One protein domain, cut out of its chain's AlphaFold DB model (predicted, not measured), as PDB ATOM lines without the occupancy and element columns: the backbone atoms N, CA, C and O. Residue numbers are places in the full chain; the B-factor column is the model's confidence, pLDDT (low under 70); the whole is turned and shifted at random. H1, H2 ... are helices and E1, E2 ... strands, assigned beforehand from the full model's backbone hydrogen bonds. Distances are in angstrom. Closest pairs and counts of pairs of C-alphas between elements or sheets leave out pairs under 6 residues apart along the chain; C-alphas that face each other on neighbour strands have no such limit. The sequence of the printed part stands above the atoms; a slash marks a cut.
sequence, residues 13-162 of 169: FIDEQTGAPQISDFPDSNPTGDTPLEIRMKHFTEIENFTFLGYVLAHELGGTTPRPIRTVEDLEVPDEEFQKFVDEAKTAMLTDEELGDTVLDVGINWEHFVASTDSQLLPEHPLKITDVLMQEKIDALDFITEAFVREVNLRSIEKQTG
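Overview. This is residues 13 to 162 of the 169 residues of an uncharacterized protein of Crenarchaeota archaeon 13_1_20CM_2_53_14 (UniProt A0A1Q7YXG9). Three long helices, H1, H3 and H4, stand side by side as an up-and-down bundle, their centres making a triangle, and a shorter helix, H2, packs on H4 on the side away from H1. The short strand E1 is near H1 and H4, while E2 lies near where H1 begins and where H4 begins, and a long link, residues 62 to 79, joins H1 to H2. The printed part has 150 residues with four named helices and two named strands, in the order E1, H1, H2, H3, E2, H4; the two strands pair with no named strand. The class is mostly helix, and the whole is compact, with a radius of gyration of the C-alphas of 16.0 A and spans of 50 by 34 by 21 A.

Along the chain. E1 is residues 21 to 23, beginning at C-alpha 21 at (36.065, 39.418, 106.433). H1 is residues 36 to 61, 37.7 A from first to last C-alpha, and begins at (20.956, 9.552, 107.473). H2, residues 80 to 89, is 14.1 A long, and H3, residues 96 to 116, is 30.4 A long. E2 is residues 125 to 129. H4, residues 132 to 161, is the longest helix at 43.5 A and ends with C-alpha 161 at (34.259, 50.658, 106.107).

Arrangement. H4 is the hub, touching H1, H2 and H3. H3 and H4 touch at a shallow tilt of 24 degrees, opposite ways, with Trp 110 and Leu 141 the closest C-alphas at 6.0 A. H1 and H3 touch at a shallow tilt of 17 degrees, opposite ways, closest at the C-alphas of Tyr 55 and Gly 100, 4.2 A. H1, with residues 50 to 61 alone, touches H4 the same way at a steep tilt of 37 degrees, only just past shallow; the C-alphas of Gly 54 and Val 149 are closest at 5.3 A. H2 touches residues 137 to 144 of H4 alone, the same way at a shallow tilt of 17 degrees, closest at the C-alphas of Phe 82 and Ala 140, 6.4 A. The closest C-alphas of E1 and H4, Gln 22 and Asn 153, are 5.5 A apart; those of H1 and E2, Pro 36 and Pro 126, 5.3 A. E1 and H3 are apart, for instance. In H1, H2, H3 and H4 every O i to N i+4 pair is within hydrogen-bond range.

Size, cuts and confidence. The two C-alphas farthest apart, those of Pro 123 and Gly 162, are 49.7 A apart. The printed part has no cut. The links E1 to H1 and H1 to H2 are long, and E2 to H4 is tight. The mean pLDDT of the printed part is 94.2, and no printed residue is under 70.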
ATOM      1  N   PHE A  13      35.044  34.194 104.175       96.31
ATOM      2  CA  PHE A  13      35.484  34.828 102.931       96.31
ATOM      3  C   PHE A  13      35.771  36.321 103.141       96.31
ATOM      4  O   PHE A  13      35.519  36.865 104.214       96.31
ATOM      5  N   ILE A  14      36.340  36.978 102.131       97.56
ATOM      6  CA  ILE A  14      36.444  38.441 102.085       97.56
ATOM      7  C   ILE A  14      35.354  38.934 101.145       97.56
ATOM      8  O   ILE A  14      35.336  38.532  99.982       97.56
ATOM      9  N   ASP A  15      34.450  39.774 101.640       96.44
ATOM     10  CA  ASP A  15      33.424  40.383 100.801       96.44
ATOM     11  C   ASP A  15      34.070  41.337  99.787       96.44
ATOM     12  O   ASP A  15      34.796  42.262 100.153       96.44
ATOM     13  N   GLU A  16      33.808  41.117  98.501       96.12
ATOM     14  CA  GLU A  16      34.407  41.896  97.415       96.12
ATOM     15  C   GLU A  16      33.917  43.350  97.397       96.12
ATOM     16  O   GLU A  16      34.621  44.226  96.890       96.12
ATOM     17  N   GLN A  17      32.730  43.627  97.951       94.44
ATOM     18  CA  GLN A  17      32.147  44.971  97.946       94.44
ATOM     19  C   GLN A  17      32.711  45.854  99.061       94.44
ATOM     20  O   GLN A  17      33.057  47.013  98.824       94.44
ATOM     21  N   THR A  18      32.800  45.318 100.278       96.00
ATOM     22  CA  THR A  18      33.239  46.067 101.467       96.00
ATOM     23  C   THR A  18      34.708  45.834 101.819       96.00
ATOM     24  O   THR A  18      35.299  46.632 102.549       96.00
ATOM     25  N   GLY A  19      35.312  44.754 101.316       96.06
ATOM     26  CA  GLY A  19      36.637  44.280 101.712       96.06
ATOM     27  C   GLY A  19      36.678  43.661 103.112       96.06
ATOM     28  O   GLY A  19      37.769  43.402 103.621       96.06
ATOM     29  N   ALA A  20      35.526  43.472 103.764       97.50
ATOM     30  CA  ALA A  20      35.455  42.971 105.131       97.50
ATOM     31  C   ALA A  20      35.540  41.437 105.168       97.50
ATOM     32  O   ALA A  20      34.974  40.769 104.298       97.50
ATOM     33  N   PRO A  21      36.199  40.844 106.178       97.75
ATOM     34  CA  PRO A  21      36.065  39.418 106.433       97.75
ATOM     35  C   PRO A  21      34.632  39.103 106.873       97.75
ATOM     36  O   PRO A  21      34.109  39.740 107.785       97.75
ATOM     37  N   GLN A  22      34.003  38.130 106.230       97.88
ATOM     38  CA  GLN A  22      32.623  37.718 106.472       97.88
ATOM     39  C   GLN A  22      32.534  36.198 106.591       97.88
ATOM     40  O   GLN A  22      33.418  35.462 106.142       97.88
ATOM     41  N   ILE A  23      31.447  35.738 107.189       97.94
ATOM     42  CA  ILE A  23      31.039  34.338 107.254       97.94
ATOM     43  C   ILE A  23      29.811  34.195 106.359       97.94
ATOM     44  O   ILE A  23      28.953  35.075 106.355       97.94
ATOM     45  N   SER A  24      29.744  33.137 105.554       95.88
ATOM     46  CA  SER A  24      28.573  32.869 104.718       95.88
ATOM     47  C   SER A  24      27.329  32.680 105.576       95.88
ATOM     48  O   SER A  24      27.432  32.175 106.693       95.88
ATOM     49  N   ASP A  25      26.163  32.994 105.020       93.75
ATOM     50  CA  ASP A  25      24.896  32.661 105.664       93.75
ATOM     51  C   ASP A  25      24.794  31.156 105.933       93.75
ATOM     52  O   ASP A  25      25.393  30.326 105.227       93.75
ATOM     53  N   PHE A  26      24.035  30.811 106.971       92.44
ATOM     54  CA  PHE A  26      23.707  29.423 107.227       92.44
ATOM     55  C   PHE A  26      22.842  28.882 106.071       92.44
ATOM     56  O   PHE A  26      21.984  29.606 105.563       92.44
ATOM     57  N   PRO A  27      23.071  27.654 105.572       91.31
ATOM     58  CA  PRO A  27      22.326  27.170 104.416       91.31
ATOM     59  C   PRO A  27      20.833  26.954 104.715       91.31
ATOM     60  O   PRO A  27      20.491  26.099 105.525       91.31
ATOM     61  N   ASP A  28      19.947  27.593 103.942       88.25
ATOM     62  CA  ASP A  28      18.479  27.428 104.052       88.25
ATOM     63  C   ASP A  28      17.978  25.994 103.794       88.25
ATOM     64  O   ASP A  28      16.830  25.645 104.074       88.25
ATOM     65  N   SER A  29      18.810  25.153 103.172       90.00
ATOM     66  CA  SER A  29      18.464  23.777 102.835       90.00
ATOM     67  C   SER A  29      19.315  22.785 103.612       90.00
ATOM     68  O   SER A  29      20.542  22.911 103.672       90.00
ATOM     69  N   ASN A  30      18.682  21.703 104.061       89.12
ATOM     70  CA  ASN A  30      19.379  20.573 104.668       89.12
ATOM     71  C   ASN A  30      20.471  20.015 103.734       89.12
ATOM     72  O   ASN A  30      20.299  20.014 102.505       89.12
ATOM     73  N   PRO A  31      21.591  19.517 104.286       90.44
ATOM     74  CA  PRO A  31      22.606  18.852 103.487       90.44
ATOM     75  C   PRO A  31      22.059  17.555 102.883       90.44
ATOM     76  O   PRO A  31      21.246  16.847 103.476       90.44
ATOM     77  N   THR A  32      22.537  17.216 101.690       89.62
ATOM     78  CA  THR A  32      22.221  15.946 101.022       89.62
ATOM     79  C   THR A  32      23.236  14.867 101.398       89.62
ATOM     80  O   THR A  32      24.425  15.167 101.552       89.62
ATOM     81  N   GLY A  33      22.814  13.604 101.444       87.88
ATOM     82  CA  GLY A  33      23.697  12.454 101.662       87.88
ATOM     83  C   GLY A  33      23.028  11.138 101.277       87.88
ATOM     84  O   GLY A  33      21.804  11.074 101.153       87.88
ATOM     85  N   ASP A  34      23.840  10.099 101.101       89.38
ATOM     86  CA  ASP A  34      23.390   8.747 100.750       89.38
ATOM     87  C   ASP A  34      22.801   8.017 101.968       89.38
ATOM     88  O   ASP A  34      22.038   7.059 101.830       89.38
ATOM     89  N   THR A  35      23.154   8.466 103.179       88.81
ATOM     90  CA  THR A  35      22.673   7.894 104.440       88.81
ATOM     91  C   THR A  35      22.236   8.976 105.436       88.81
ATOM     92  O   THR A  35      22.791  10.078 105.430       88.81
ATOM     93  N   PRO A  36      21.309   8.662 106.365       87.88
ATOM     94  CA  PRO A  36      20.956   9.552 107.473       87.88
ATOM     95  C   PRO A  36      22.160  10.025 108.301       87.88
ATOM     96  O   PRO A  36      22.217  11.189 108.687       87.88
ATOM     97  N   LEU A  37      23.138   9.144 108.547       87.06
ATOM     98  CA  LEU A  37      24.349   9.481 109.301       87.06
ATOM     99  C   LEU A  37      25.188  10.541 108.578       87.06
ATOM    100  O   LEU A  37      25.662  11.480 109.207       87.06
ATOM    101  N   GLU A  38      25.345  10.419 107.261       88.75
ATOM    102  CA  GLU A  38      26.093  11.395 106.466       88.75
ATOM    103  C   GLU A  38      25.435  12.781 106.496       88.75
ATOM    104  O   GLU A  38      26.125  13.787 106.659       88.75
ATOM    105  N   ILE A  39      24.103  12.833 106.379       89.38
ATOM    106  CA  ILE A  39      23.329  14.080 106.466       89.38
ATOM    107  C   ILE A  39      23.551  14.742 107.831       89.38
ATOM    108  O   ILE A  39      23.850  15.935 107.886       89.38
ATOM    109  N   ARG A  40      23.492  13.964 108.920       88.25
ATOM    110  CA  ARG A  40      23.760  14.463 110.276       88.25
ATOM    111  C   ARG A  40      25.176  14.984 110.442       88.25
ATOM    112  O   ARG A  40      25.350  16.094 110.924       88.25
ATOM    113  N   MET A  41      26.180  14.221 110.011       88.38
ATOM    114  CA  MET A  41      27.579  14.642 110.118       88.38
ATOM    115  C   MET A  41      27.840  15.947 109.366       88.38
ATOM    116  O   MET A  41      28.564  16.803 109.871       88.38
ATOM    117  N   LYS A  42      27.246  16.119 108.179       91.44
ATOM    118  CA  LYS A  42      27.346  17.368 107.411       91.44
ATOM    119  C   LYS A  42      26.690  18.533 108.142       91.44
ATOM    120  O   LYS A  42      27.325  19.566 108.296       91.44
ATOM    121  N   HIS A  43      25.468  18.351 108.635       90.81
ATOM    122  CA  HIS A  43      24.748  19.417 109.332       90.81
ATOM    123  C   HIS A  43      25.442  19.824 110.638       90.81
ATOM    124  O   HIS A  43      25.691  21.002 110.864       90.81
ATOM    125  N   PHE A  44      25.866  18.840 111.435       90.12
ATOM    126  CA  PHE A  44      26.674  19.065 112.630       90.12
ATOM    127  C   PHE A  44      27.949  19.851 112.299       90.12
ATOM    128  O   PHE A  44      28.254  20.857 112.925       90.12
ATOM    129  N   THR A  45      28.659  19.454 111.239       91.50
ATOM    130  CA  THR A  45      29.868  20.162 110.794       91.50
ATOM    131  C   THR A  45      29.575  21.587 110.305       91.50
ATOM    132  O   THR A  45      30.428  22.463 110.437       91.50
ATOM    133  N   GLU A  46      28.410  21.842 109.705       92.69
ATOM    134  CA  GLU A  46      27.989  23.187 109.294       92.69
ATOM    135  C   GLU A  46      27.811  24.101 110.503       92.69
ATOM    136  O   GLU A  46      28.360  25.201 110.488       92.69
ATOM    137  N   ILE A  47      27.134  23.627 111.552       92.12
ATOM    138  CA  ILE A  47      26.872  24.409 112.768       92.12
ATOM    139  C   ILE A  47      28.152  24.637 113.564       92.12
ATOM    140  O   ILE A  47      28.458  25.780 113.894       92.12
ATOM    141  N   GLU A  48      28.975  23.604 113.745       92.94
ATOM    142  CA  GLU A  48      30.278  23.739 114.407       92.94
ATOM    143  C   GLU A  48      31.170  24.773 113.713       92.94
ATOM    144  O   GLU A  48      31.757  25.648 114.352       92.94
ATOM    145  N   ASN A  49      31.246  24.730 112.377       94.12
ATOM    146  CA  ASN A  49      32.011  25.731 111.638       94.12
ATOM    147  C   ASN A  49      31.391  27.122 111.750       94.12
ATOM    148  O   ASN A  49      32.128  28.098 111.834       94.12
ATOM    149  N   PHE A  50      30.067  27.231 111.723       95.81
ATOM    150  CA  PHE A  50      29.382  28.514 111.802       95.81
ATOM    151  C   PHE A  50      29.628  29.205 113.143       95.81
ATOM    152  O   PHE A  50      30.094  30.347 113.163       95.81
ATOM    153  N   THR A  51      29.449  28.470 114.240       96.25
ATOM    154  CA  THR A  51      29.764  28.906 115.603       96.25
ATOM    155  C   THR A  51      31.236  29.284 115.732       96.25
ATOM    156  O   THR A  51      31.568  30.402 116.133       96.25
ATOM    157  N   PHE A  52      32.143  28.379 115.349       97.06
ATOM    158  CA  PHE A  52      33.577  28.589 115.532       97.06
ATOM    159  C   PHE A  52      34.106  29.767 114.707       97.06
ATOM    160  O   PHE A  52      34.879  30.584 115.209       97.06
ATOM    161  N   LEU A  53      33.686  29.894 113.445       97.62
ATOM    162  CA  LEU A  53      34.077  31.027 112.607       97.62
ATOM    163  C   LEU A  53      33.516  32.344 113.150       97.62
ATOM    164  O   LEU A  53      34.229  33.348 113.105       97.62
ATOM    165  N   GLY A  54      32.287  32.332 113.683       97.81
ATOM    166  CA  GLY A  54      31.666  33.469 114.367       97.81
ATOM    167  C   GLY A  54      32.504  33.955 115.541       97.81
ATOM    168  O   GLY A  54      32.909  35.118 115.564       97.81
ATOM    169  N   TYR A  55      32.839  33.039 116.451       98.00
ATOM    170  CA  TYR A  55      33.732  33.287 117.583       98.00
ATOM    171  C   TYR A  55      35.077  33.880 117.134       98.00
ATOM    172  O   TYR A  55      35.472  34.953 117.595       98.00
ATOM    173  N   VAL A  56      35.758  33.227 116.183       98.06
ATOM    174  CA  VAL A  56      37.075  33.675 115.699       98.06
ATOM    175  C   VAL A  56      36.994  35.081 115.115       98.06
ATOM    176  O   VAL A  56      37.816  35.932 115.452       98.06
ATOM    177  N   LEU A  57      36.015  35.340 114.243       98.06
ATOM    178  CA  LEU A  57      35.886  36.645 113.606       98.06
ATOM    179  C   LEU A  57      35.607  37.733 114.645       98.06
ATOM    180  O   LEU A  57      36.262  38.769 114.605       98.06
ATOM    181  N   ALA A  58      34.693  37.492 115.583       97.50
ATOM    182  CA  ALA A  58      34.345  38.443 116.631       97.50
ATOM    183  C   ALA A  58      35.566  38.834 117.491       97.50
ATOM    184  O   ALA A  58      35.825  40.020 117.701       97.50
ATOM    185  N   HIS A  59      36.395  37.862 117.874       96.94
ATOM    186  CA  HIS A  59      37.648  38.111 118.601       96.94
ATOM    187  C   HIS A  59      38.685  38.880 117.768       96.94
ATOM    188  O   HIS A  59      39.351  39.783 118.268       96.94
ATOM    189  N   GLU A  60      38.791  38.608 116.464       96.19
ATOM    190  CA  GLU A  60      39.648  39.393 115.562       96.19
ATOM    191  C   GLU A  60      39.161  40.849 115.375       96.19
ATOM    192  O   GLU A  60      39.944  41.744 115.010       96.19
ATOM    193  N   LEU A  61      37.872  41.129 115.615       94.25
ATOM    194  CA  LEU A  61      37.370  42.503 115.627       94.25
ATOM    195  C   LEU A  61      37.950  43.297 116.806       94.25
ATOM    196  O   LEU A  61      38.260  44.477 116.613       94.25
ATOM    197  N   GLY A  62      38.191  42.670 117.964       87.31
ATOM    198  CA  GLY A  62      38.863  43.278 119.122       87.31
ATOM    199  C   GLY A  62      38.221  44.585 119.615       87.31
ATOM    200  O   GLY A  62      38.898  45.435 120.201       87.31
ATOM    201  N   GLY A  63      36.943  44.820 119.293       83.69
ATOM    202  CA  GLY A  63      36.227  46.036 119.656       83.69
ATOM    203  C   GLY A  63      35.835  46.020 121.127       83.69
ATOM    204  O   GLY A  63      34.974  45.252 121.538       83.69
ATOM    205  N   THR A  64      36.427  46.918 121.913       86.94
ATOM    206  CA  THR A  64      36.218  47.017 123.371       86.94
ATOM    207  C   THR A  64      35.061  47.927 123.778       86.94
ATOM    208  O   THR A  64      34.797  48.111 124.964       86.94
ATOM    209  N   THR A  65      34.382  48.551 122.815       94.19
ATOM    210  CA  THR A  65      33.212  49.395 123.087       94.19
ATOM    211  C   THR A  65      31.956  48.532 123.028       94.19
ATOM    212  O   THR A  65      31.701  47.970 121.965       94.19
ATOM    213  N   PRO A  66      31.154  48.447 124.107       96.75
ATOM    214  CA  PRO A  66      29.895  47.715 124.080       96.75
ATOM    215  C   PRO A  66      28.898  48.319 123.088       96.75
ATOM    216  O   PRO A  66      28.749  49.544 122.997       96.75
ATOM    217  N   ARG A  67      28.200  47.458 122.347       96.12
ATOM    218  CA  ARG A  67      27.225  47.826 121.309       96.12
ATOM    219  C   ARG A  67      25.997  46.914 121.396       96.12
ATOM    220  O   ARG A  67      26.147  45.769 121.827       96.12
ATOM    221  N   PRO A  68      24.812  47.386 120.971       97.38
ATOM    222  CA  PRO A  68      23.625  46.541 120.943       97.38
ATOM    223  C   PRO A  68      23.796  45.394 119.942       97.38
ATOM    224  O   PRO A  68      24.638  45.455 119.036       97.38
ATOM    225  N   ILE A  69      22.977  44.358 120.097       97.81
ATOM    226  CA  ILE A  69      22.858  43.252 119.145       97.81
ATOM    227  C   ILE A  69      21.614  43.537 118.298       97.81
ATOM    228  O   ILE A  69      20.491  43.369 118.757       97.81
ATOM    229  N   ARG A  70      21.790  44.029 117.071       97.88
ATOM    230  CA  ARG A  70      20.658  44.527 116.260       97.88
ATOM    231  C   ARG A  70      19.853  43.395 115.648       97.88
ATOM    232  O   ARG A  70      18.659  43.509 115.414       97.88
ATOM    233  N   THR A  71      20.521  42.284 115.381       97.94
ATOM    234  CA  THR A  71      19.940  41.122 114.707       97.94
ATOM    235  C   THR A  71      18.965  40.325 115.569       97.94
ATOM    236  O   THR A  71      18.324  39.419 115.039       97.94
ATOM    237  N   VAL A  72      18.838  40.652 116.861       97.75
ATOM    238  CA  VAL A  72      17.859  40.035 117.770       97.75
ATOM    239  C   VAL A  72      16.645  40.916 118.064       97.75
ATOM    240  O   VAL A  72      15.733  40.447 118.739       97.75
ATOM    241  N   GLU A  73      16.595  42.162 117.572       96.19
ATOM    242  CA  GLU A  73      15.520  43.124 117.893       96.19
ATOM    243  C   GLU A  73      14.121  42.552 117.611       96.19
ATOM    244  O   GLU A  73      13.244  42.614 118.474       96.19
ATOM    245  N   ASP A  74      13.962  41.906 116.455       95.69
ATOM    246  CA  ASP A  74      12.708  41.288 116.005       95.69
ATOM    247  C   ASP A  74      12.736  39.748 116.084       95.69
ATOM    248  O   ASP A  74      11.912  39.077 115.463       95.69
ATOM    249  N   LEU A  75      13.705  39.160 116.800       97.81
ATOM    250  CA  LEU A  75      13.839  37.706 116.876       97.81
ATOM    251  C   LEU A  75      12.805  37.101 117.839       97.81
ATOM    252  O   LEU A  75      12.697  37.499 119.007       97.81
ATOM    253  N   GLU A  76      12.091  36.099 117.333       98.00
ATOM    254  CA  GLU A  76      11.214  35.197 118.079       98.00
ATOM    255  C   GLU A  76      11.691  33.755 117.861       98.00
ATOM    256  O   GLU A  76      12.049  33.380 116.741       98.00
ATOM    257  N   VAL A  77      11.711  32.953 118.925       98.06
ATOM    258  CA  VAL A  77      12.177  31.559 118.910       98.06
ATOM    259  C   VAL A  77      11.138  30.627 119.544       98.06
ATOM    260  O   VAL A  77      10.342  31.071 120.373       98.06
ATOM    261  N   PRO A  78      11.101  29.336 119.162       97.31
ATOM    262  CA  PRO A  78       9.992  28.450 119.522       97.31
ATOM    263  C   PRO A  78      10.013  27.927 120.969       97.31
ATOM    264  O   PRO A  78       9.011  27.372 121.406       97.31
ATOM    265  N   ASP A  79      11.101  28.108 121.724       97.56
ATOM    266  CA  ASP A  79      11.216  27.668 123.123       97.56
ATOM    267  C   ASP A  79      11.145  28.853 124.105       97.56
ATOM    268  O   ASP A  79      11.839  29.854 123.941       97.56
ATOM    269  N   GLU A  80      10.335  28.735 125.166       96.69
ATOM    270  CA  GLU A  80      10.098  29.823 126.133       96.69
ATOM    271  C   GLU A  80      11.336  30.226 126.953       96.69
ATOM    272  O   GLU A  80      11.449  31.375 127.387       96.69
ATOM    273  N   GLU A  81      12.239  29.287 127.241       95.88
ATOM    274  CA  GLU A  81      13.470  29.570 127.985       95.88
ATOM    275  C   GLU A  81      14.443  30.350 127.102       95.88
ATOM    276  O   GLU A  81      14.955  31.392 127.518       95.88
ATOM    277  N   PHE A  82      14.612  29.917 125.854       97.81
ATOM    278  CA  PHE A  82      15.423  30.635 124.877       97.81
ATOM    279  C   PHE A  82      14.794  31.953 124.427       97.81
ATOM    280  O   PHE A  82      15.524  32.907 124.167       97.81
ATOM    281  N   GLN A  83      13.465  32.073 124.422       98.25
ATOM    282  CA  GLN A  83      12.809  33.356 124.176       98.25
ATOM    283  C   GLN A  83      13.162  34.377 125.263       98.25
ATOM    284  O   GLN A  83      13.453  35.526 124.942       98.25
ATOM    285  N   LYS A  84      13.220  33.965 126.538       98.00
ATOM    286  CA  LYS A  84      13.675  34.851 127.625       98.00
ATOM    287  C   LYS A  84      15.125  35.281 127.432       98.00
ATOM    288  O   LYS A  84      15.428  36.456 127.615       98.00
ATOM    289  N   PHE A  85      15.996  34.362 127.013       97.81
ATOM    290  CA  PHE A  85      17.379  34.697 126.667       97.81
ATOM    291  C   PHE A  85      17.450  35.733 125.530       97.81
ATOM    292  O   PHE A  85      18.178  36.719 125.633       97.81
ATOM    293  N   VAL A  86      16.650  35.564 124.472       98.31
ATOM    294  CA  VAL A  86      16.542  36.542 123.375       98.31
ATOM    295  C   VAL A  86      16.043  37.897 123.885       98.31
ATOM    296  O   VAL A  86      16.594  38.934 123.516       98.31
ATOM    297  N   ASP A  87      15.038  37.910 124.758       98.31
ATOM    298  CA  ASP A  87      14.487  39.147 125.315       98.31
ATOM    299  C   ASP A  87      15.500  39.904 126.187       98.31
ATOM    300  O   ASP A  87      15.557  41.136 126.142       98.31
ATOM    301  N   GLU A  88      16.353  39.191 126.926       97.75
ATOM    302  CA  GLU A  88      17.493  39.787 127.628       97.75
ATOM    303  C   GLU A  88      18.517  40.359 126.634       97.75
ATOM    304  O   GLU A  88      18.923  41.524 126.755       97.75
ATOM    305  N   ALA A  89      18.864  39.589 125.595       97.19
ATOM    306  CA  ALA A  89      19.818  39.980 124.558       97.19
ATOM    307  C   ALA A  89      19.398  41.250 123.792       97.19
ATOM    308  O   ALA A  89      20.260  42.059 123.446       97.19
ATOM    309  N   LYS A  90      18.091  41.492 123.603       97.31
ATOM    310  CA  LYS A  90      17.549  42.726 122.986       97.31
ATOM    311  C   LYS A  90      17.955  44.006 123.719       97.31
ATOM    312  O   LYS A  90      17.982  45.080 123.123       97.31
ATOM    313  N   THR A  91      18.255  43.912 125.012       96.38
ATOM    314  CA  THR A  91      18.680  45.059 125.833       96.38
ATOM    315  C   THR A  91      20.163  45.024 126.197       96.38
ATOM    316  O   THR A  91      20.679  45.987 126.771       96.38
ATOM    317  N   ALA A  92      20.852  43.934 125.855       96.81
ATOM    318  CA  ALA A  92      22.256  43.744 126.156       96.81
ATOM    319  C   ALA A  92      23.149  44.636 125.285       96.81
ATOM    320  O   ALA A  92      22.849  44.969 124.137       96.81
ATOM    321  N   MET A  93      24.295  45.001 125.851       97.75
ATOM    322  CA  MET A  93      25.342  45.753 125.174       97.75
ATOM    323  C   MET A  93      26.629  44.956 125.322       97.75
ATOM    324  O   MET A  93      27.157  44.873 126.426       97.75
ATOM    325  N   LEU A  94      27.116  44.385 124.223       97.75
ATOM    326  CA  LEU A  94      28.288  43.511 124.222       97.75
ATOM    327  C   LEU A  94      29.414  44.123 123.397       97.75
ATOM    328  O   LEU A  94      29.182  44.681 122.314       97.75
ATOM    329  N   THR A  95      30.634  44.005 123.903       98.06
ATOM    330  CA  THR A  95      31.856  44.128 123.100       98.06
ATOM    331  C   THR A  95      31.895  43.048 122.015       98.06
ATOM    332  O   THR A  95      31.058  42.144 121.986       98.06
ATOM    333  N   ASP A  96      32.832  43.154 121.074       97.75
ATOM    334  CA  ASP A  96      32.946  42.138 120.023       97.75
ATOM    335  C   ASP A  96      33.423  40.796 120.593       97.75
ATOM    336  O   ASP A  96      32.927  39.754 120.181       97.75
ATOM    337  N   GLU A  97      34.313  40.816 121.587       97.06
ATOM    338  CA  GLU A  97      34.778  39.604 122.275       97.06
ATOM    339  C   GLU A  97      33.639  38.935 123.057       97.06
ATOM    340  O   GLU A  97      33.393  37.749 122.863       97.06
ATOM    341  N   GLU A  98      32.864  39.695 123.843       98.25
ATOM    342  CA  GLU A  98      31.708  39.150 124.577       98.25
ATOM    343  C   GLU A  98      30.637  38.578 123.636       98.25
ATOM    344  O   GLU A  98      30.031  37.552 123.940       98.25
ATOM    345  N   LEU A  99      30.401  39.211 122.479       98.31
ATOM    346  CA  LEU A  99      29.510  38.656 121.457       98.31
ATOM    347  C   LEU A  99      30.067  37.337 120.900       98.31
ATOM    348  O   LEU A  99      29.310  36.385 120.740       98.31
ATOM    349  N   GLY A 100      31.373  37.273 120.628       97.75
ATOM    350  CA  GLY A 100      32.047  36.053 120.182       97.75
ATOM    351  C   GLY A 100      31.938  34.911 121.190       97.75
ATOM    352  O   GLY A 100      31.605  33.792 120.806       97.75
ATOM    353  N   ASP A 101      32.161  35.203 122.469       97.81
ATOM    354  CA  ASP A 101      32.017  34.232 123.559       97.81
ATOM    355  C   ASP A 101      30.565  33.752 123.670       97.81
ATOM    356  O   ASP A 101      30.311  32.554 123.757       97.81
ATOM    357  N   THR A 102      29.602  34.671 123.544       97.88
ATOM    358  CA  THR A 102      28.174  34.327 123.561       97.88
ATOM    359  C   THR A 102      27.790  33.428 122.376       97.88
ATOM    360  O   THR A 102      27.029  32.479 122.556       97.88
ATOM    361  N   VAL A 103      28.324  33.677 121.170       98.06
ATOM    362  CA  VAL A 103      28.144  32.780 120.009       98.06
ATOM    363  C   VAL A 103      28.636  31.374 120.346       98.06
ATOM    364  O   VAL A 103      27.924  30.404 120.095       98.06
ATOM    365  N   LEU A 104      29.835  31.268 120.925       97.56
ATOM    366  CA  LEU A 104      30.430  29.982 121.275       97.56
ATOM    367  C   LEU A 104      29.606  29.240 122.335       97.56
ATOM    368  O   LEU A 104      29.346  28.051 122.170       97.56
ATOM    369  N   ASP A 105      29.148  29.935 123.376       96.94
ATOM    370  CA  ASP A 105      28.323  29.346 124.434       96.94
ATOM    371  C   ASP A 105      26.996  28.796 123.892       96.94
ATOM    372  O   ASP A 105      26.593  27.682 124.240       96.94
ATOM    373  N   VAL A 106      26.319  29.542 123.012       96.38
ATOM    374  CA  VAL A 106      25.082  29.082 122.357       96.38
ATOM    375  C   VAL A 106      25.359  27.845 121.500       96.38
ATOM    376  O   VAL A 106      24.644  26.849 121.625       96.38
ATOM    377  N   GLY A 107      26.425  27.861 120.694       94.81
ATOM    378  CA  GLY A 107      26.783  26.723 119.849       94.81
ATOM    379  C   GLY A 107      27.167  25.464 120.638       94.81
ATOM    380  O   GLY A 107      26.730  24.373 120.289       94.81
ATOM    381  N   ILE A 108      27.882  25.596 121.761       93.56
ATOM    382  CA  ILE A 108      28.199  24.455 122.643       93.56
ATOM    383  C   ILE A 108      26.921  23.856 123.252       93.56
ATOM    384  O   ILE A 108      26.787  22.635 123.362       93.56
ATOM    385  N   ASN A 109      25.955  24.691 123.653       92.94
ATOM    386  CA  ASN A 109      24.669  24.187 124.143       92.94
ATOM    387  C   ASN A 109      23.894  23.448 123.047       92.94
ATOM    388  O   ASN A 109      23.279  22.416 123.328       92.94
ATOM    389  N   TRP A 110      23.968  23.932 121.804       93.94
ATOM    390  CA  TRP A 110      23.371  23.252 120.657       93.94
ATOM    391  C   TRP A 110      23.978  21.862 120.462       93.94
ATOM    392  O   TRP A 110      23.243  20.870 120.417       93.94
ATOM    393  N   GLU A 111      25.314  21.771 120.460       89.00
ATOM    394  CA  GLU A 111      26.036  20.501 120.352       89.00
ATOM    395  C   GLU A 111      25.590  19.526 121.451       89.00
ATOM    396  O   GLU A 111      25.256  18.372 121.169       89.00
ATOM    397  N   HIS A 112      25.522  19.989 122.702       89.25
ATOM    398  CA  HIS A 112      25.111  19.152 123.826       89.25
ATOM    399  C   HIS A 112      23.674  18.629 123.698       89.25
ATOM    400  O   HIS A 112      23.424  17.456 124.003       89.25
ATOM    401  N   PHE A 113      22.718  19.447 123.248       88.31
ATOM    402  CA  PHE A 113      21.340  18.982 123.064       88.31
ATOM    403  C   PHE A 113      21.214  17.970 121.931       88.31
ATOM    404  O   PHE A 113      20.572  16.934 122.113       88.31
ATOM    405  N   VAL A 114      21.888  18.184 120.803       86.62
ATOM    406  CA  VAL A 114      21.869  17.209 119.705       86.62
ATOM    407  C   VAL A 114      22.564  15.907 120.114       86.62
ATOM    408  O   VAL A 114      22.011  14.820 119.934       86.62
ATOM    409  N   ALA A 115      23.740  15.989 120.738       85.00
ATOM    410  CA  ALA A 115      24.489  14.808 121.164       85.00
ATOM    411  C   ALA A 115      23.744  13.982 122.229       85.00
ATOM    412  O   ALA A 115      23.814  12.752 122.225       85.00
ATOM    413  N   SER A 116      22.999  14.634 123.127       85.62
ATOM    414  CA  SER A 116      22.223  13.950 124.174       85.62
ATOM    415  C   SER A 116      20.910  13.331 123.678       85.62
ATOM    416  O   SER A 116      20.293  12.548 124.406       85.62
ATOM    417  N   THR A 117      20.499  13.615 122.439       85.88
ATOM    418  CA  THR A 117      19.197  13.209 121.883       85.88
ATOM    419  C   THR A 117      19.303  12.273 120.677       85.88
ATOM    420  O   THR A 117      18.279  11.908 120.104       85.88
ATOM    421  N   ASP A 118      20.500  11.772 120.341       82.75
ATOM    422  CA  ASP A 118      20.729  10.857 119.201       82.75
ATOM    423  C   ASP A 118      19.792   9.630 119.209       82.75
ATOM    424  O   ASP A 118      19.278   9.202 118.177       82.75
ATOM    425  N   SER A 119      19.464   9.109 120.398       86.44
ATOM    426  CA  SER A 119      18.532   7.978 120.551       86.44
ATOM    427  C   SER A 119      17.069   8.280 120.182       86.44
ATOM    428  O   SER A 119      16.270   7.352 120.058       86.44
ATOM    429  N   GLN A 120      16.712   9.556 120.018       89.38
ATOM    430  CA  GLN A 120      15.357  10.042 119.750       89.38
ATOM    431  C   GLN A 120      15.153  10.496 118.298       89.38
ATOM    432  O   GLN A 120      14.075  11.002 117.974       89.38
ATOM    433  N   LEU A 121      16.161  10.333 117.434       88.19
ATOM    434  CA  LEU A 121      16.119  10.746 116.033       88.19
ATOM    435  C   LEU A 121      15.018  10.033 115.239       88.19
ATOM    436  O   LEU A 121      14.824   8.820 115.343       88.19
ATOM    437  N   LEU A 122      14.348  10.793 114.374       88.12
ATOM    438  CA  LEU A 122      13.352  10.280 113.440       88.12
ATOM    439  C   LEU A 122      14.043   9.651 112.213       88.12
ATOM    440  O   LEU A 122      14.779  10.345 111.508       88.12
ATOM    441  N   PRO A 123      13.812   8.361 111.899       83.81
ATOM    442  CA  PRO A 123      14.471   7.694 110.771       83.81
ATOM    443  C   PRO A 123      14.233   8.379 109.417       83.81
ATOM    444  O   PRO A 123      15.154   8.502 108.608       83.81
ATOM    445  N   GLU A 124      13.007   8.843 109.182       85.75
ATOM    446  CA  GLU A 124      12.582   9.570 107.982       85.75
ATOM    447  C   GLU A 124      12.983  11.056 107.968       85.75
ATOM    448  O   GLU A 124      12.996  11.680 106.904       85.75
ATOM    449  N   HIS A 125      13.353  11.620 109.122       89.06
ATOM    450  CA  HIS A 125      13.745  13.019 109.278       89.06
ATOM    451  C   HIS A 125      15.081  13.104 110.028       89.06
ATOM    452  O   HIS A 125      15.103  13.334 111.234       89.06
ATOM    453  N   PRO A 126      16.223  12.955 109.329       86.38
ATOM    454  CA  PRO A 126      17.522  12.706 109.957       86.38
ATOM    455  C   PRO A 126      18.060  13.854 110.819       86.38
ATOM    456  O   PRO A 126      19.054  13.646 111.503       86.38
ATOM    457  N   LEU A 127      17.439  15.035 110.776       90.25
ATOM    458  CA  LEU A 127      17.798  16.221 111.562       90.25
ATOM    459  C   LEU A 127      16.730  16.582 112.603       90.25
ATOM    460  O   LEU A 127      16.770  17.670 113.165       90.25
ATOM    461  N   LYS A 128      15.731  15.715 112.805       92.12
ATOM    462  CA  LYS A 128      14.642  15.951 113.748       92.12
ATOM    463  C   LYS A 128      14.553  14.821 114.761       92.12
ATOM    464  O   LYS A 128      14.817  13.658 114.443       92.12
ATOM    465  N   ILE A 129      14.158  15.172 115.975       93.69
ATOM    466  CA  ILE A 129      13.921  14.233 117.067       93.69
ATOM    467  C   ILE A 129      12.428  14.113 117.373       93.69
ATOM    468  O   ILE A 129      11.604  14.927 116.964       93.69
ATOM    469  N   THR A 130      12.080  13.042 118.075       93.38
ATOM    470  CA  THR A 130      10.707  12.743 118.506       93.38
ATOM    471  C   THR A 130      10.216  13.633 119.650       93.38
ATOM    472  O   THR A 130       9.010  13.848 119.765       93.38
ATOM    473  N   ASP A 131      11.118  14.137 120.496       94.31
ATOM    474  CA  ASP A 131      10.786  15.062 121.580       94.31
ATOM    475  C   ASP A 131      10.610  16.480 121.027       94.31
ATOM    476  O   ASP A 131      11.571  17.140 120.636       94.31
ATOM    477  N   VAL A 132       9.360  16.938 120.992       93.81
ATOM    478  CA  VAL A 132       8.987  18.241 120.427       93.81
ATOM    479  C   VAL A 132       9.605  19.398 121.207       93.81
ATOM    480  O   VAL A 132      10.137  20.310 120.589       93.81
ATOM    481  N   LEU A 133       9.595  19.351 122.543       93.56
ATOM    482  CA  LEU A 133      10.110  20.456 123.359       93.56
ATOM    483  C   LEU A 133      11.627  20.575 123.210       93.56
ATOM    484  O   LEU A 133      12.180  21.666 123.119       93.56
ATOM    485  N   MET A 134      12.313  19.436 123.149       94.50
ATOM    486  CA  MET A 134      13.748  19.436 122.897       94.50
ATOM    487  C   MET A 134      14.077  19.862 121.457       94.50
ATOM    488  O   MET A 134      15.070  20.554 121.238       94.50
ATOM    489  N   GLN A 135      13.234  19.520 120.478       95.06
ATOM    490  CA  GLN A 135      13.390  20.019 119.112       95.06
ATOM    491  C   GLN A 135      13.245  21.543 119.047       95.06
ATOM    492  O   GLN A 135      14.025  22.188 118.354       95.06
ATOM    493  N   GLU A 136      12.290  22.120 119.781       95.81
ATOM    494  CA  GLU A 136      12.114  23.574 119.878       95.81
ATOM    495  C   GLU A 136      13.355  24.248 120.479       95.81
ATOM    496  O   GLU A 136      13.771  25.299 119.998       95.81
ATOM    497  N   LYS A 137      14.016  23.622 121.463       95.62
ATOM    498  CA  LYS A 137      15.296  24.110 122.008       95.62
ATOM    499  C   LYS A 137      16.424  24.108 120.978       95.62
ATOM    500  O   LYS A 137      17.147  25.095 120.876       95.62
ATOM    501  N   ILE A 138      16.570  23.017 120.226       94.62
ATOM    502  CA  ILE A 138      17.573  22.904 119.154       94.62
ATOM    503  C   ILE A 138      17.314  23.978 118.086       94.62
ATOM    504  O   ILE A 138      18.216  24.748 117.766       94.62
ATOM    505  N   ASP A 139      16.066  24.094 117.623       95.06
ATOM    506  CA  ASP A 139      15.668  25.074 116.604       95.06
ATOM    507  C   ASP A 139      15.859  26.525 117.113       95.06
ATOM    508  O   ASP A 139      16.276  27.407 116.364       95.06
ATOM    509  N   ALA A 140      15.608  26.796 118.400       97.38
ATOM    510  CA  ALA A 140      15.855  28.107 119.002       97.38
ATOM    511  C   ALA A 140      17.347  28.477 119.012       97.38
ATOM    512  O   ALA A 140      17.705  29.612 118.687       97.38
ATOM    513  N   LEU A 141      18.217  27.530 119.365       96.62
ATOM    514  CA  LEU A 141      19.664  27.729 119.369       96.62
ATOM    515  C   LEU A 141      20.218  27.972 117.958       96.62
ATOM    516  O   LEU A 141      21.107  28.815 117.808       96.62
ATOM    517  N   ASP A 142      19.658  27.321 116.932       93.94
ATOM    518  CA  ASP A 142      19.985  27.607 115.526       93.94
ATOM    519  C   ASP A 142      19.694  29.076 115.189       93.94
ATOM    520  O   ASP A 142      20.589  29.823 114.780       93.94
ATOM    521  N   PHE A 143      18.467  29.536 115.455       96.69
ATOM    522  CA  PHE A 143      18.058  30.912 115.161       96.69
ATOM    523  C   PHE A 143      18.885  31.964 115.907       96.69
ATOM    524  O   PHE A 143      19.230  33.006 115.339       96.69
ATOM    525  N   ILE A 144      19.218  31.703 117.173       98.12
ATOM    526  CA  ILE A 144      20.053  32.593 117.987       98.12
ATOM    527  C   ILE A 144      21.475  32.654 117.424       98.12
ATOM    528  O   ILE A 144      22.015  33.749 117.246       98.12
ATOM    529  N   THR A 145      22.067  31.500 117.100       97.31
ATOM    530  CA  THR A 145      23.420  31.424 116.531       97.31
ATOM    531  C   THR A 145      23.490  32.194 115.214       97.31
ATOM    532  O   THR A 145      24.378  33.030 115.031       97.31
ATOM    533  N   GLU A 146      22.513  32.001 114.326       97.06
ATOM    534  CA  GLU A 146      22.396  32.764 113.080       97.06
ATOM    535  C   GLU A 146      22.283  34.266 113.312       97.06
ATOM    536  O   GLU A 146      22.981  35.050 112.659       97.06
ATOM    537  N   ALA A 147      21.440  34.696 114.250       98.12
ATOM    538  CA  ALA A 147      21.317  36.108 114.573       98.12
ATOM    539  C   ALA A 147      22.653  36.689 115.059       98.12
ATOM    540  O   ALA A 147      23.079  37.737 114.563       98.12
ATOM    541  N   PHE A 148      23.347  36.015 115.973       98.38
ATOM    542  CA  PHE A 148      24.612  36.515 116.503       98.38
ATOM    543  C   PHE A 148      25.733  36.531 115.463       98.38
ATOM    544  O   PHE A 148      26.423  37.545 115.346       98.38
ATOM    545  N   VAL A 149      25.873  35.492 114.636       98.12
ATOM    546  CA  VAL A 149      26.866  35.493 113.547       98.12
ATOM    547  C   VAL A 149      26.561  36.591 112.521       98.12
ATOM    548  O   VAL A 149      27.480  37.273 112.057       98.12
ATOM    549  N   ARG A 150      25.280  36.859 112.220       98.00
ATOM    550  CA  ARG A 150      24.898  38.021 111.399       98.00
ATOM    551  C   ARG A 150      25.325  39.344 112.038       98.00
ATOM    552  O   ARG A 150      25.806  40.221 111.321       98.00
ATOM    553  N   GLU A 151      25.203  39.506 113.356       98.25
ATOM    554  CA  GLU A 151      25.688  40.718 114.037       98.25
ATOM    555  C   GLU A 151      27.213  40.835 113.922       98.25
ATOM    556  O   GLU A 151      27.710  41.913 113.595       98.25
ATOM    557  N   VAL A 152      27.959  39.738 114.094       98.25
ATOM    558  CA  VAL A 152      29.421  39.718 113.889       98.25
ATOM    559  C   VAL A 152      29.783  40.172 112.469       98.25
ATOM    560  O   VAL A 152      30.651  41.033 112.294       98.25
ATOM    561  N   ASN A 153      29.082  39.665 111.452       98.06
ATOM    562  CA  ASN A 153      29.252  40.091 110.063       98.06
ATOM    563  C   ASN A 153      29.011  41.599 109.884       98.06
ATOM    564  O   ASN A 153      29.858  42.289 109.304       98.06
ATOM    565  N   LEU A 154      27.913  42.133 110.439       97.44
ATOM    566  CA  LEU A 154      27.606  43.569 110.393       97.44
ATOM    567  C   LEU A 154      28.721  44.407 111.027       97.44
ATOM    568  O   LEU A 154      29.176  45.389 110.434       97.44
ATOM    569  N   ARG A 155      29.197  44.014 112.212       97.12
ATOM    570  CA  ARG A 155      30.278  44.726 112.910       97.12
ATOM    571  C   ARG A 155      31.596  44.662 112.147       97.12
ATOM    572  O   ARG A 155      32.324  45.655 112.108       97.12
ATOM    573  N   SER A 156      31.878  43.542 111.486       97.44
ATOM    574  CA  SER A 156      33.051  43.395 110.624       97.44
ATOM    575  C   SER A 156      33.025  44.360 109.431       97.44
ATOM    576  O   SER A 156      34.012  45.064 109.182       97.44
ATOM    577  N   ILE A 157      31.878  44.496 108.753       96.88
ATOM    578  CA  ILE A 157      31.699  45.489 107.679       96.88
ATOM    579  C   ILE A 157      31.925  46.907 108.206       96.88
ATOM    580  O   ILE A 157      32.635  47.702 107.586       96.88
ATOM    581  N   GLU A 158      31.346  47.247 109.355       94.94
ATOM    582  CA  GLU A 158      31.480  48.582 109.945       94.94
ATOM    583  C   GLU A 158      32.923  48.906 110.338       94.94
ATOM    584  O   GLU A 158      33.382  50.024 110.087       94.94
ATOM    585  N   LYS A 159      33.653  47.930 110.898       94.00
ATOM    586  CA  LYS A 159      35.079  48.066 111.221       94.00
ATOM    587  C   LYS A 159      35.900  48.356 109.965       94.00
ATOM    588  O   LYS A 159      36.749  49.244 109.993       94.00
ATOM    589  N   GLN A 160      35.628  47.647 108.868       94.19
ATOM    590  CA  GLN A 160      36.370  47.807 107.617       94.19
ATOM    591  C   GLN A 160      36.029  49.111 106.880       94.19
ATOM    592  O   GLN A 160      36.908  49.765 106.318       94.19
ATOM    593  N   THR A 161      34.755  49.503 106.877       92.06
ATOM    594  CA  THR A 161      34.259  50.658 106.107       92.06
ATOM    595  C   THR A 161      34.263  51.968 106.899       92.06
ATOM    596  O   THR A 161      34.067  53.040 106.322       92.06
ATOM    597  N   GLY A 162      34.501  51.916 108.213       80.56
ATOM    598  CA  GLY A 162      34.527  53.089 109.086       80.56
ATOM    599  C   GLY A 162      33.150  53.718 109.309       80.56
ATOM    600  O   GLY A 162      33.066  54.903 109.642       80.56
TER     601      GLY A 162